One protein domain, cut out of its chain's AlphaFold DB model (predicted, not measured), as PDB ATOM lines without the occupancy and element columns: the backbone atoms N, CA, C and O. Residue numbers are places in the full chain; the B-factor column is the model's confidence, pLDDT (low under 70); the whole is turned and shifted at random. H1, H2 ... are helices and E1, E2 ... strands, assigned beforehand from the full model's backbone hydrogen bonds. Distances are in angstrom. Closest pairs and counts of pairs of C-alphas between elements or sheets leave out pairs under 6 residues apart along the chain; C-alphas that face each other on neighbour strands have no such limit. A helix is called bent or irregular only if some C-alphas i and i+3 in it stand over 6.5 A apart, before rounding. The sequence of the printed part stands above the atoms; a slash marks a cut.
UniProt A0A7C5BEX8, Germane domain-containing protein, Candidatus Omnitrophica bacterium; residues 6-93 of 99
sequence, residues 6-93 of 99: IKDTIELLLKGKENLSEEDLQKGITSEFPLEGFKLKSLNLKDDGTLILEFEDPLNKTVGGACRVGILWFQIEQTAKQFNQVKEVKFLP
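Overview. This is residues 6 to 93 of the 99 residues of the protein "Germane domain-containing protein" of Candidatus Omnitrophica bacterium (UniProt A0A7C5BEX8). A small, twisted three-stranded sheet forms a wall at one side, with helix H1 over it and the longer helix H3 slanting in so that its last part, residues 73 to 80, grazes the sheet and its residues 76 to 80 meet H1. The short helix H2 lies well away from the sheet, and the turn of the hairpin E1 and E2 is at the opposite end of the longest axis. The printed part has 88 residues, with three named helices and three named strands in the order H1, H2, E1, E2, H3, E3; the sheet runs E1, E2, E3 and is mixed, and the class is mixed, helices and strands. The whole is compact, with a radius of gyration of the C-alphas of 13.6 A, and spans 43 by 28 by 22 A, only just elongated.

Arrangement. H1, residues 6 to 19, is on the sheet of E1, residues 39 to 45, E2, residues 50 to 56, and E3, residues 88 to 92. Its height over the sheet is 9.6 A, and it lies only just over E1, with 3 of its C-alphas falling on that strand. On the local plane it runs along the strands, at 22 degrees to E1; their closest C-alphas, those of Glu 11 and Leu 40, are 6.9 A apart. H2, residues 22 to 26, is not on the sheet and is apart from H1. E1 and E2 form a hairpin, antiparallel at 162 degrees, with N 44 and O 52 within hydrogen-bond range at 2.9 A. H3, residues 66 to 80, only grazes the sheet, with its residues 73 to 80; its closest C-alphas to E3 are those of Glu 77 and Val 89, 6.2 A apart. With residues 76 to 80 alone H3 touches H1, at a steep tilt of 52 degrees, opposite ways; the closest C-alphas, of Ile 6 and Ala 80, are 6.4 A apart. E3 is parallel to E2 at 24 degrees, with N 53 and O 90 at 2.8 A, within hydrogen-bond range. E2, H3 and E3 make a strand-helix-strand unit, two parallel neighbour strands joined through a helix, with a right-handed crossover. In H2 and H3 every O i to N i+4 pair is within hydrogen-bond range; in H1, 6 of 10 are.

Along the chain. H1 begins at C-alpha 6, (-39.295, -4.871, -17.203), and measures 16.9 A; it is irregular, with C-alphas 14 and 17 8.7 A apart. H2 measures 6.2 A, E1 17.7 A and E2 19.8 A. H3 begins at C-alpha 66, (-19.046, 11.952, -17.103), and measures 21.0 A. E3 measures 13.4 A and ends at C-alpha 92, (-33.025, 6.867, -26.993).

Size, cuts and confidence. The two C-alphas farthest apart, those of Gln 26 and Asp 47, are 42.7 A from each other. The printed part has no cut. The link from H2 to E1, residues 27 to 38, is long. The mean pLDDT of the printed part is 96.4, and no printed residue is under 70.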
ATOM      1  N   ILE A   6     -40.449  -5.741 -16.918       95.69
ATOM      2  CA  ILE A   6     -39.295  -4.871 -17.203       95.69
ATOM      3  C   ILE A   6     -39.691  -3.394 -17.115       95.69
ATOM      4  O   ILE A   6     -39.010  -2.609 -16.461       95.69
ATOM      5  N   LYS A   7     -40.808  -3.014 -17.749       95.69
ATOM      6  CA  LYS A   7     -41.296  -1.632 -17.742       95.69
ATOM      7  C   LYS A   7     -41.586  -1.173 -16.316       95.69
ATOM      8  O   LYS A   7     -41.104  -0.121 -15.915       95.69
ATOM      9  N   ASP A   8     -42.320  -1.987 -15.566       95.25
ATOM     10  CA  ASP A   8     -42.743  -1.663 -14.206       95.25
ATOM     11  C   ASP A   8     -41.525  -1.509 -13.274       95.25
ATOM     12  O   ASP A   8     -41.493  -0.600 -12.449       95.25
ATOM     13  N   THR A   9     -40.486  -2.336 -13.440       96.25
ATOM     14  CA  THR A   9     -39.234  -2.225 -12.674       96.25
ATOM     15  C   THR A   9     -38.437  -0.970 -13.037       96.25
ATOM     16  O   THR A   9     -37.919  -0.307 -12.138       96.25
ATOM     17  N   ILE A  10     -38.360  -0.601 -14.320       97.69
ATOM     18  CA  ILE A  10     -37.711   0.654 -14.726       97.69
ATOM     19  C   ILE A  10     -38.487   1.857 -14.186       97.69
ATOM     20  O   ILE A  10     -37.892   2.736 -13.575       97.69
ATOM     21  N   GLU A  11     -39.811   1.892 -14.337       96.94
ATOM     22  CA  GLU A  11     -40.639   2.971 -13.788       96.94
ATOM     23  C   GLU A  11     -40.527   3.057 -12.260       96.94
ATOM     24  O   GLU A  11     -40.491   4.160 -11.715       96.94
ATOM     25  N   LEU A  12     -40.408   1.919 -11.566       96.69
ATOM     26  CA  LEU A  12     -40.136   1.887 -10.132       96.69
ATOM     27  C   LEU A  12     -38.779   2.525  -9.816       96.69
ATOM     28  O   LEU A  12     -38.734   3.419  -8.981       96.69
ATOM     29  N   LEU A  13     -37.697   2.155 -10.509       97.19
ATOM     30  CA  LEU A  13     -36.382   2.782 -10.325       97.19
ATOM     31  C   LEU A  13     -36.446   4.310 -10.491       97.19
ATOM     32  O   LEU A  13     -35.878   5.034  -9.675       97.19
ATOM     33  N   LEU A  14     -37.167   4.804 -11.504       97.38
ATOM     34  CA  LEU A  14     -37.276   6.242 -11.795       97.38
ATOM     35  C   LEU A  14     -38.049   7.035 -10.739       97.38
ATOM     36  O   LEU A  14     -37.871   8.246 -10.657       97.38
ATOM     37  N   LYS A  15     -38.876   6.386  -9.914       96.44
ATOM     38  CA  LYS A  15     -39.460   7.029  -8.725       96.44
ATOM     39  C   LYS A  15     -38.412   7.288  -7.638       96.44
ATOM     40  O   LYS A  15     -38.611   8.143  -6.782       96.44
ATOM     41  N   GLY A  16     -37.285   6.571  -7.676       94.81
ATOM     42  CA  GLY A  16     -36.113   6.784  -6.830       94.81
ATOM     43  C   GLY A  16     -36.447   6.949  -5.354       94.81
ATOM     44  O   GLY A  16     -36.939   6.013  -4.724       94.81
ATOM     45  N   LYS A  17     -36.188   8.148  -4.818       93.12
ATOM     46  CA  LYS A  17     -36.408   8.497  -3.406       93.12
ATOM     47  C   LYS A  17     -37.845   8.284  -2.927       93.12
ATOM     48  O   LYS A  17     -38.048   8.069  -1.742       93.12
ATOM     49  N   GLU A  18     -38.829   8.320  -3.824       93.38
ATOM     50  CA  GLU A  18     -40.235   8.074  -3.481       93.38
ATOM     51  C   GLU A  18     -40.499   6.609  -3.095       93.38
ATOM     52  O   GLU A  18     -41.525   6.312  -2.491       93.38
ATOM     53  N   ASN A  19     -39.574   5.694  -3.413       93.25
ATOM     54  CA  ASN A  19     -39.639   4.300  -2.974       93.25
ATOM     55  C   ASN A  19     -38.911   4.042  -1.647       93.25
ATOM     56  O   ASN A  19     -38.949   2.912  -1.165       93.25
ATOM     57  N   LEU A  20     -38.190   5.027  -1.099       94.00
ATOM     58  CA  LEU A  20     -37.368   4.838   0.094       94.00
ATOM     59  C   LEU A  20     -38.206   5.010   1.361       94.00
ATOM     60  O   LEU A  20     -38.983   5.959   1.486       94.00
ATOM     61  N   SER A  21     -38.018   4.101   2.314       94.88
ATOM     62  CA  SER A  21     -38.606   4.209   3.648       94.88
ATOM     63  C   SER A  21     -37.819   5.184   4.533       94.88
ATOM     64  O   SER A  21     -36.671   5.528   4.246       94.88
ATOM     65  N   GLU A  22     -38.399   5.595   5.664       94.00
ATOM     66  CA  GLU A  22     -37.672   6.388   6.668       94.00
ATOM     67  C   GLU A  22     -36.417   5.661   7.180       94.00
ATOM     68  O   GLU A  22     -35.387   6.294   7.407       94.00
ATOM     69  N   GLU A  23     -36.469   4.332   7.305       95.94
ATOM     70  CA  GLU A  23     -35.327   3.511   7.718       95.94
ATOM     71  C   GLU A  23     -34.191   3.536   6.689       95.94
ATOM     72  O   GLU A  23     -33.018   3.572   7.065       95.94
ATOM     73  N   ASP A  24     -34.517   3.535   5.393       95.75
ATOM     74  CA  ASP A  24     -33.525   3.629   4.316       95.75
ATOM     75  C   ASP A  24     -32.795   4.973   4.372       95.75
ATOM     76  O   ASP A  24     -31.564   5.030   4.319       95.75
ATOM     77  N   LEU A  25     -33.556   6.054   4.563       93.38
ATOM     78  CA  LEU A  25     -33.011   7.404   4.694       93.38
ATOM     79  C   LEU A  25     -32.118   7.532   5.937       93.38
ATOM     80  O   LEU A  25     -31.039   8.117   5.859       93.38
ATOM     81  N   GLN A  26     -32.512   6.933   7.066       95.12
ATOM     82  CA  GLN A  26     -31.693   6.895   8.287       95.12
ATOM     83  C   GLN A  26     -30.384   6.112   8.104       95.12
ATOM     84  O   GLN A  26     -29.381   6.437   8.738       95.12
ATOM     85  N   LYS A  27     -30.362   5.113   7.213       96.38
ATOM     86  CA  LYS A  27     -29.150   4.368   6.825       96.38
ATOM     87  C   LYS A  27     -28.296   5.102   5.782       96.38
ATOM     88  O   LYS A  27     -27.271   4.571   5.360       96.38
ATOM     89  N   GLY A  28     -28.694   6.307   5.370       94.19
ATOM     90  CA  GLY A  28     -27.982   7.111   4.376       94.19
ATOM     91  C   GLY A  28     -28.209   6.659   2.932       94.19
ATOM     92  O   GLY A  28     -27.453   7.057   2.044       94.19
ATOM     93  N   ILE A  29     -29.230   5.836   2.672       93.00
ATOM     94  CA  ILE A  29     -29.602   5.448   1.312       93.00
ATOM     95  C   ILE A  29     -30.237   6.657   0.630       93.00
ATOM     96  O   ILE A  29     -31.159   7.283   1.150       93.00
ATOM     97  N   THR A  30     -29.733   6.988  -0.552       93.31
ATOM     98  CA  THR A  30     -30.215   8.113  -1.355       93.31
ATOM     99  C   THR A  30     -30.353   7.697  -2.813       93.31
ATOM    100  O   THR A  30     -29.801   6.687  -3.250       93.31
ATOM    101  N   SER A  31     -31.119   8.473  -3.572       94.31
ATOM    102  CA  SER A  31     -31.278   8.302  -5.013       94.31
ATOM    103  C   SER A  31     -31.312   9.671  -5.679       94.31
ATOM    104  O   SER A  31     -31.887  10.612  -5.130       94.31
ATOM    105  N   GLU A  32     -30.710   9.778  -6.863       94.88
ATOM    106  CA  GLU A  32     -30.854  10.967  -7.711       94.88
ATOM    107  C   GLU A  32     -32.226  11.031  -8.392       94.88
ATOM    108  O   GLU A  32     -32.659  12.106  -8.802       94.88
ATOM    109  N   PHE A  33     -32.922   9.898  -8.500       96.50
ATOM    110  CA  PHE A  33     -34.270   9.843  -9.038       96.50
ATOM    111  C   PHE A  33     -35.316  10.239  -7.975       96.50
ATOM    112  O   PHE A  33     -35.114  10.006  -6.777       96.50
ATOM    113  N   PRO A  34     -36.457  10.816  -8.386       96.44
ATOM    114  CA  PRO A  34     -36.813  11.175  -9.755       96.44
ATOM    115  C   PRO A  34     -36.062  12.423 -10.228       96.44
ATOM    116  O   PRO A  34     -35.809  13.353  -9.462       96.44
ATOM    117  N   LEU A  35     -35.747  12.452 -11.521       96.75
ATOM    118  CA  LEU A  35     -35.245  13.645 -12.191       96.75
ATOM    119  C   LEU A  35     -36.428  14.374 -12.832       96.75
ATOM    120  O   LEU A  35     -37.260  13.763 -13.500       96.75
ATOM    121  N   GLU A  36     -36.521  15.684 -12.618       96.00
ATOM    122  CA  GLU A  36     -37.647  16.484 -13.104       96.00
ATOM    123  C   GLU A  36     -37.799  16.381 -14.630       96.00
ATOM    124  O   GLU A  36     -36.855  16.628 -15.379       96.00
ATOM    125  N   GLY A  37     -38.997  16.012 -15.088       95.75
ATOM    126  CA  GLY A  37     -39.304  15.842 -16.509       95.75
ATOM    127  C   GLY A  37     -38.741  14.566 -17.145       95.75
ATOM    128  O   GLY A  37     -39.155  14.241 -18.255       95.75
ATOM    129  N   PHE A  38     -37.867  13.824 -16.454       97.81
ATOM    130  CA  PHE A  38     -37.298  12.580 -16.963       97.81
ATOM    131  C   PHE A  38     -38.247  11.402 -16.748       97.81
ATOM    132  O   PHE A  38     -38.593  11.072 -15.613       97.81
ATOM    133  N   LYS A  39     -38.665  10.738 -17.826       97.25
ATOM    134  CA  LYS A  39     -39.576   9.584 -17.736       97.25
ATOM    135  C   LYS A  39     -39.414   8.626 -18.907       97.25
ATOM    136  O   LYS A  39     -39.038   9.026 -20.006       97.25
ATOM    137  N   LEU A  40     -39.759   7.363 -18.671       97.88
ATOM    138  CA  LEU A  40     -39.815   6.343 -19.713       97.88
ATOM    139  C   LEU A  40     -40.999   6.622 -20.649       97.88
ATOM    140  O   LEU A  40     -42.153   6.638 -20.223       97.88
ATOM    141  N   LYS A  41     -40.708   6.833 -21.931       97.31
ATOM    142  CA  LYS A  41     -41.702   7.069 -22.982       97.31
ATOM    143  C   LYS A  41     -42.140   5.763 -23.630       97.31
ATOM    144  O   LYS A  41     -43.337   5.513 -23.774       97.31
ATOM    145  N   SER A  42     -41.181   4.926 -24.016       96.38
ATOM    146  CA  SER A  42     -41.456   3.642 -24.653       96.38
ATOM    147  C   SER A  42     -40.383   2.605 -24.321       96.38
ATOM    148  O   SER A  42     -39.270   2.932 -23.906       96.38
ATOM    149  N   LEU A  43     -40.753   1.333 -24.460       96.12
ATOM    150  CA  LEU A  43     -39.879   0.187 -24.247       96.12
ATOM    151  C   LEU A  43     -40.139  -0.827 -25.354       96.12
ATOM    152  O   LEU A  43     -41.291  -1.178 -25.611       96.12
ATOM    153  N   ASN A  44     -39.072  -1.320 -25.974       96.50
ATOM    154  CA  ASN A  44     -39.147  -2.356 -26.994       96.50
ATOM    155  C   ASN A  44     -38.042  -3.394 -26.781       96.50
ATOM    156  O   ASN A  44     -36.864  -3.089 -26.963       96.50
ATOM    157  N   LEU A  45     -38.419  -4.613 -26.397       97.06
ATOM    158  CA  LEU A  45     -37.495  -5.739 -26.333       97.06
ATOM    159  C   LEU A  45     -37.553  -6.512 -27.648       97.06
ATOM    160  O   LEU A  45     -38.604  -7.035 -28.012       97.06
ATOM    161  N   LYS A  46     -36.414  -6.598 -28.328       96.81
ATOM    162  CA  LYS A  46     -36.256  -7.390 -29.546       96.81
ATOM    163  C   LYS A  46     -35.985  -8.861 -29.231       96.81
ATOM    164  O   LYS A  46     -35.455  -9.192 -28.172       96.81
ATOM    165  N   ASP A  47     -36.271  -9.728 -30.201       95.88
ATOM    166  CA  ASP A  47     -36.067 -11.181 -30.097       95.88
ATOM    167  C   ASP A  47     -34.592 -11.583 -29.892       95.88
ATOM    168  O   ASP A  47     -34.300 -12.631 -29.316       95.88
ATOM    169  N   ASP A  48     -33.642 -10.747 -30.328       96.69
ATOM    170  CA  ASP A  48     -32.204 -10.960 -30.114       96.69
ATOM    171  C   ASP A  48     -31.760 -10.703 -28.659       96.69
ATOM    172  O   ASP A  48     -30.700 -11.187 -28.241       96.69
ATOM    173  N   GLY A  49     -32.604 -10.039 -27.863       97.06
ATOM    174  CA  GLY A  49     -32.351  -9.642 -26.482       97.06
ATOM    175  C   GLY A  49     -31.918  -8.183 -26.319       97.06
ATOM    176  O   GLY A  49     -31.575  -7.785 -25.203       97.06
ATOM    177  N   THR A  50     -31.919  -7.374 -27.384       98.31
ATOM    178  CA  THR A  50     -31.666  -5.932 -27.280       98.31
ATOM    179  C   THR A  50     -32.925  -5.211 -26.792       98.31
ATOM    180  O   THR A  50     -33.957  -5.183 -27.468       98.31
ATOM    181  N   LEU A  51     -32.829  -4.585 -25.619       98.38
ATOM    182  CA  LEU A  51     -33.860  -3.737 -25.034       98.38
ATOM    183  C   LEU A  51     -33.622  -2.277 -25.422       98.38
ATOM    184  O   LEU A  51     -32.614  -1.685 -25.048       98.38
ATOM    185  N   ILE A  52     -34.566  -1.678 -26.135       98.44
ATOM    186  CA  ILE A  52     -34.557  -0.249 -26.446       98.44
ATOM    187  C   ILE A  52     -35.452   0.468 -25.439       98.44
ATOM    188  O   ILE A  52     -36.641   0.159 -25.339       98.44
ATOM    189  N   LEU A  53     -34.878   1.427 -24.717       98.38
ATOM    190  CA  LEU A  53     -35.568   2.305 -23.782       98.38
ATOM    191  C   LEU A  53     -35.554   3.729 -24.336       98.38
ATOM    192  O   LEU A  53     -34.494   4.333 -24.497       98.38
ATOM    193  N   GLU A  54     -36.733   4.263 -24.630       98.44
ATOM    194  CA  GLU A  54     -36.899   5.647 -25.059       98.44
ATOM    195  C   GLU A  54     -37.360   6.487 -23.871       98.44
ATOM    196  O   GLU A  54     -38.354   6.149 -23.223       98.44
ATOM    197  N   PHE A  55     -36.671   7.591 -23.605       98.31
ATOM    198  CA  PHE A  55     -37.005   8.513 -22.526       98.31
ATOM    199  C   PHE A  55     -37.345   9.907 -23.051       98.31
ATOM    200  O   PHE A  55     -36.873  10.342 -24.101       98.31
ATOM    201  N   GLU A  56     -38.149  10.626 -22.275       97.81
ATOM    202  CA  GLU A  56     -38.248  12.081 -22.364       97.81
ATOM    203  C   GLU A  56     -37.284  12.701 -21.352       97.81
ATOM    204  O   GLU A  56     -37.271  12.274 -20.202       97.81
ATOM    205  N   ASP A  57     -36.502  13.699 -21.772       96.94
ATOM    206  CA  ASP A  57     -35.665  14.533 -20.895       96.94
ATOM    207  C   ASP A  57     -35.681  16.007 -21.355       96.94
ATOM    208  O   ASP A  57     -34.663  16.552 -21.782       96.94
ATOM    209  N   PRO A  58     -36.844  16.685 -21.330       97.00
ATOM    210  CA  PRO A  58     -36.978  18.038 -21.878       97.00
ATOM    211  C   PRO A  58     -36.156  19.086 -21.116       97.00
ATOM    212  O   PRO A  58     -35.924  20.179 -21.629       97.00
ATOM    213  N   LEU A  59     -35.737  18.770 -19.887       96.75
ATOM    214  CA  LEU A  59     -34.974  19.659 -19.017       96.75
ATOM    215  C   LEU A  59     -33.483  19.299 -18.960       96.75
ATOM    216  O   LEU A  59     -32.760  19.897 -18.161       96.75
ATOM    217  N   ASN A  60     -33.031  18.348 -19.787       95.12
ATOM    218  CA  ASN A  60     -31.646  17.883 -19.857       95.12
ATOM    219  C   ASN A  60     -31.087  17.518 -18.465       95.12
ATOM    220  O   ASN A  60     -29.998  17.939 -18.079       95.12
ATOM    221  N   LYS A  61     -31.849  16.779 -17.655       96.62
ATOM    222  CA  LYS A  61     -31.412  16.365 -16.309       96.62
ATOM    223  C   LYS A  61     -30.468  15.168 -16.336       96.62
ATOM    224  O   LYS A  61     -29.788  14.911 -15.335       96.62
ATOM    225  N   THR A  62     -30.415  14.456 -17.459       95.69
ATOM    226  CA  THR A  62     -29.541  13.296 -17.659       95.69
ATOM    227  C   THR A  62     -28.182  13.631 -18.262       95.69
ATOM    228  O   THR A  62     -27.359  12.730 -18.355       95.69
ATOM    229  N   VAL A  63     -27.912  14.886 -18.631       93.38
ATOM    230  CA  VAL A  63     -26.579  15.327 -19.085       93.38
ATOM    231  C   VAL A  63     -25.759  15.918 -17.934       93.38
ATOM    232  O   VAL A  63     -26.283  16.229 -16.856       93.38
ATOM    233  N   GLY A  64     -24.457  16.079 -18.160       92.88
ATOM    234  CA  GLY A  64     -23.509  16.664 -17.215       92.88
ATOM    235  C   GLY A  64     -22.284  15.778 -17.025       92.88
ATOM    236  O   GLY A  64     -22.107  14.801 -17.731       92.88
ATOM    237  N   GLY A  65     -21.450  16.077 -16.027       94.44
ATOM    238  CA  GLY A  65     -20.132  15.446 -15.906       94.44
ATOM    239  C   GLY A  65     -20.136  13.911 -15.993       94.44
ATOM    240  O   GLY A  65     -20.945  13.242 -15.346       94.44
ATOM    241  N   ALA A  66     -19.163  13.368 -16.733       94.00
ATOM    242  CA  ALA A  66     -19.046  11.952 -17.103       94.00
ATOM    243  C   ALA A  66     -19.273  10.954 -15.949       94.00
ATOM    244  O   ALA A  66     -19.913   9.923 -16.136       94.00
ATOM    245  N   CYS A  67     -18.780  11.266 -14.744       93.12
ATOM    246  CA  CYS A  67     -18.960  10.414 -13.564       93.12
ATOM    247  C   CYS A  67     -20.442  10.262 -13.181       93.12
ATOM    248  O   CYS A  67     -20.928   9.151 -12.987       93.12
ATOM    249  N   ARG A  68     -21.180  11.378 -13.127       95.81
ATOM    250  CA  ARG A  68     -22.592  11.398 -12.734       95.81
ATOM    251  C   ARG A  68     -23.460  10.707 -13.778       95.81
ATOM    252  O   ARG A  68     -24.244   9.823 -13.446       95.81
ATOM    253  N   VAL A  69     -23.310  11.092 -15.044       96.38
ATOM    254  CA  VAL A  69     -24.139  10.541 -16.126       96.38
ATOM    255  C   VAL A  69     -23.880   9.054 -16.342       96.38
ATOM    256  O   VAL A  69     -24.823   8.303 -16.581       96.38
ATOM    257  N   GLY A  70     -22.635   8.607 -16.139       96.88
ATOM    258  CA  GLY A  70     -22.289   7.190 -16.120       96.88
ATOM    259  C   GLY A  70     -23.039   6.423 -15.030       96.88
ATOM    260  O   GLY A  70     -23.584   5.360 -15.306       96.88
ATOM    261  N   ILE A  71     -23.145   6.965 -13.810       96.62
ATOM    262  CA  ILE A  71     -23.907   6.327 -12.721       96.62
ATOM    263  C   ILE A  71     -25.391   6.195 -13.089       96.62
ATOM    264  O   ILE A  71     -25.957   5.115 -12.916       96.62
ATOM    265  N   LEU A  72     -26.010   7.248 -13.633       97.44
ATOM    266  CA  LEU A  72     -27.416   7.208 -14.061       97.44
ATOM    267  C   LEU A  72     -27.649   6.149 -15.149       97.44
ATOM    268  O   LEU A  72     -28.585   5.353 -15.043       97.44
ATOM    269  N   TRP A  73     -26.766   6.095 -16.154       97.62
ATOM    270  CA  TRP A  73     -26.785   5.061 -17.191       97.62
ATOM    271  C   TRP A  73     -26.708   3.666 -16.574       97.62
ATOM    272  O   TRP A  73     -27.562   2.817 -16.839       97.62
ATOM    273  N   PHE A  74     -25.696   3.420 -15.734       97.69
ATOM    274  CA  PHE A  74     -25.458   2.104 -15.147       97.69
ATOM    275  C   PHE A  74     -26.622   1.647 -14.270       97.69
ATOM    276  O   PHE A  74     -27.000   0.482 -14.340       97.69
ATOM    277  N   GLN A  75     -27.237   2.532 -13.486       97.50
ATOM    278  CA  GLN A  75     -28.388   2.170 -12.656       97.50
ATOM    279  C   GLN A  75     -29.555   1.636 -13.495       97.50
ATOM    280  O   GLN A  75     -30.115   0.585 -13.171       97.50
ATOM    281  N   ILE A  76     -29.900   2.317 -14.590       98.12
ATOM    282  CA  ILE A  76     -31.003   1.895 -15.462       98.12
ATOM    283  C   ILE A  76     -30.621   0.624 -16.227       98.12
ATOM    284  O   ILE A  76     -31.402  -0.328 -16.279       98.12
ATOM    285  N   GLU A  77     -29.406   0.579 -16.780       98.31
ATOM    286  CA  GLU A  77     -28.916  -0.566 -17.545       98.31
ATOM    287  C   GLU A  77     -28.884  -1.843 -16.698       98.31
ATOM    288  O   GLU A  77     -29.406  -2.880 -17.113       98.31
ATOM    289  N   GLN A  78     -28.288  -1.783 -15.506       98.19
ATOM    290  CA  GLN A  78     -28.166  -2.948 -14.634       98.19
ATOM    291  C   GLN A  78     -29.527  -3.405 -14.112       98.19
ATOM    292  O   GLN A  78     -29.762  -4.605 -14.014       98.19
ATOM    293  N   THR A  79     -30.455  -2.475 -13.862       97.94
ATOM    294  CA  THR A  79     -31.837  -2.815 -13.494       97.94
ATOM    295  C   THR A  79     -32.544  -3.566 -14.625       97.94
ATOM    296  O   THR A  79     -33.160  -4.601 -14.388       97.94
ATOM    297  N   ALA A  80     -32.405  -3.120 -15.878       97.88
ATOM    298  CA  ALA A  80     -32.946  -3.845 -17.028       97.88
ATOM    299  C   ALA A  80     -32.308  -5.236 -17.200       97.88
ATOM    300  O   ALA A  80     -33.004  -6.207 -17.495       97.88
ATOM    301  N   LYS A  81     -30.993  -5.348 -16.981       98.00
ATOM    302  CA  LYS A  81     -30.234  -6.604 -17.101       98.00
ATOM    303  C   LYS A  81     -30.514  -7.623 -15.987       98.00
ATOM    304  O   LYS A  81     -30.051  -8.755 -16.087       98.00
ATOM    305  N   GLN A  82     -31.311  -7.285 -14.969       97.81
ATOM    306  CA  GLN A  82     -31.829  -8.274 -14.011       97.81
ATOM    307  C   GLN A  82     -32.720  -9.326 -14.694       97.81
ATOM    308  O   GLN A  82     -32.850 -10.450 -14.208       97.81
ATOM    309  N   PHE A  83     -33.320  -8.977 -15.834       97.00
ATOM    310  CA  PHE A  83     -34.120  -9.886 -16.640       97.00
ATOM    311  C   PHE A  83     -33.225 -10.636 -17.629       97.00
ATOM    312  O   PHE A  83     -32.652 -10.037 -18.532       97.00
ATOM    313  N   ASN A  84     -33.155 -11.962 -17.503       96.44
ATOM    314  CA  ASN A  84     -32.275 -12.834 -18.298       96.44
ATOM    315  C   ASN A  84     -32.433 -12.710 -19.830       96.44
ATOM    316  O   ASN A  84     -31.500 -12.995 -20.576       96.44
ATOM    317  N   GLN A  85     -33.611 -12.302 -20.299       96.12
ATOM    318  CA  GLN A  85     -33.907 -12.054 -21.709       96.12
ATOM    319  C   GLN A  85     -33.250 -10.775 -22.256       96.12
ATOM    320  O   GLN A  85     -33.134 -10.631 -23.470       96.12
ATOM    321  N   VAL A  86     -32.816  -9.855 -21.388       98.00
ATOM    322  CA  VAL A  86     -32.148  -8.601 -21.761       98.00
ATOM    323  C   VAL A  86     -30.639  -8.826 -21.813       98.00
ATOM    324  O   VAL A  86     -29.982  -8.991 -20.789       98.00
ATOM    325  N   LYS A  87     -30.075  -8.810 -23.021       97.88
ATOM    326  CA  LYS A  87     -28.632  -8.984 -23.263       97.88
ATOM    327  C   LYS A  87     -27.916  -7.654 -23.470       97.88
ATOM    328  O   LYS A  87     -26.774  -7.483 -23.050       97.88
ATOM    329  N   GLU A  88     -28.600  -6.706 -24.096       98.00
ATOM    330  CA  GLU A  88     -28.091  -5.373 -24.414       98.00
ATOM    331  C   GLU A  88     -29.178  -4.340 -24.112       98.00
ATOM    332  O   GLU A  88     -30.365  -4.627 -24.269       98.00
ATOM    333  N   VAL A  89     -28.784  -3.138 -23.693       98.31
ATOM    334  CA  VAL A  89     -29.701  -2.016 -23.470       98.31
ATOM    335  C   VAL A  89     -29.258  -0.847 -24.339       98.31
ATOM    336  O   VAL A  89     -28.080  -0.497 -24.353       98.31
ATOM    337  N   LYS A  90     -30.202  -0.239 -25.059       98.19
ATOM    338  CA  LYS A  90     -29.991   0.970 -25.861       98.19
ATOM    339  C   LYS A  90     -30.907   2.077 -25.373       98.19
ATOM    340  O   LYS A  90     -32.096   1.848 -25.163       98.19
ATOM    341  N   PHE A  91     -30.346   3.270 -25.238       98.06
ATOM    342  CA  PHE A  91     -31.052   4.457 -24.776       98.06
ATOM    343  C   PHE A  91     -31.364   5.372 -25.956       98.06
ATOM    344  O   PHE A  91     -30.496   5.620 -26.792       98.06
ATOM    345  N   LEU A  92     -32.598   5.866 -26.020       97.94
ATOM    346  CA  LEU A  92     -33.025   6.867 -26.993       97.94
ATOM    347  C   LEU A  92     -33.610   8.101 -26.281       97.94
ATOM    348  O   LEU A  92     -34.408   7.922 -25.357       97.94
ATOM    349  N   PRO A  93     -33.283   9.330 -26.728       96.62
ATOM    350  CA  PRO A  93     -32.315   9.644 -27.791       96.62
ATOM    351  C   PRO A  93     -30.857   9.343 -27.384       96.62
ATOM    352  O   PRO A  93     -30.534   9.297 -26.202       96.62
TER     353      PRO A  93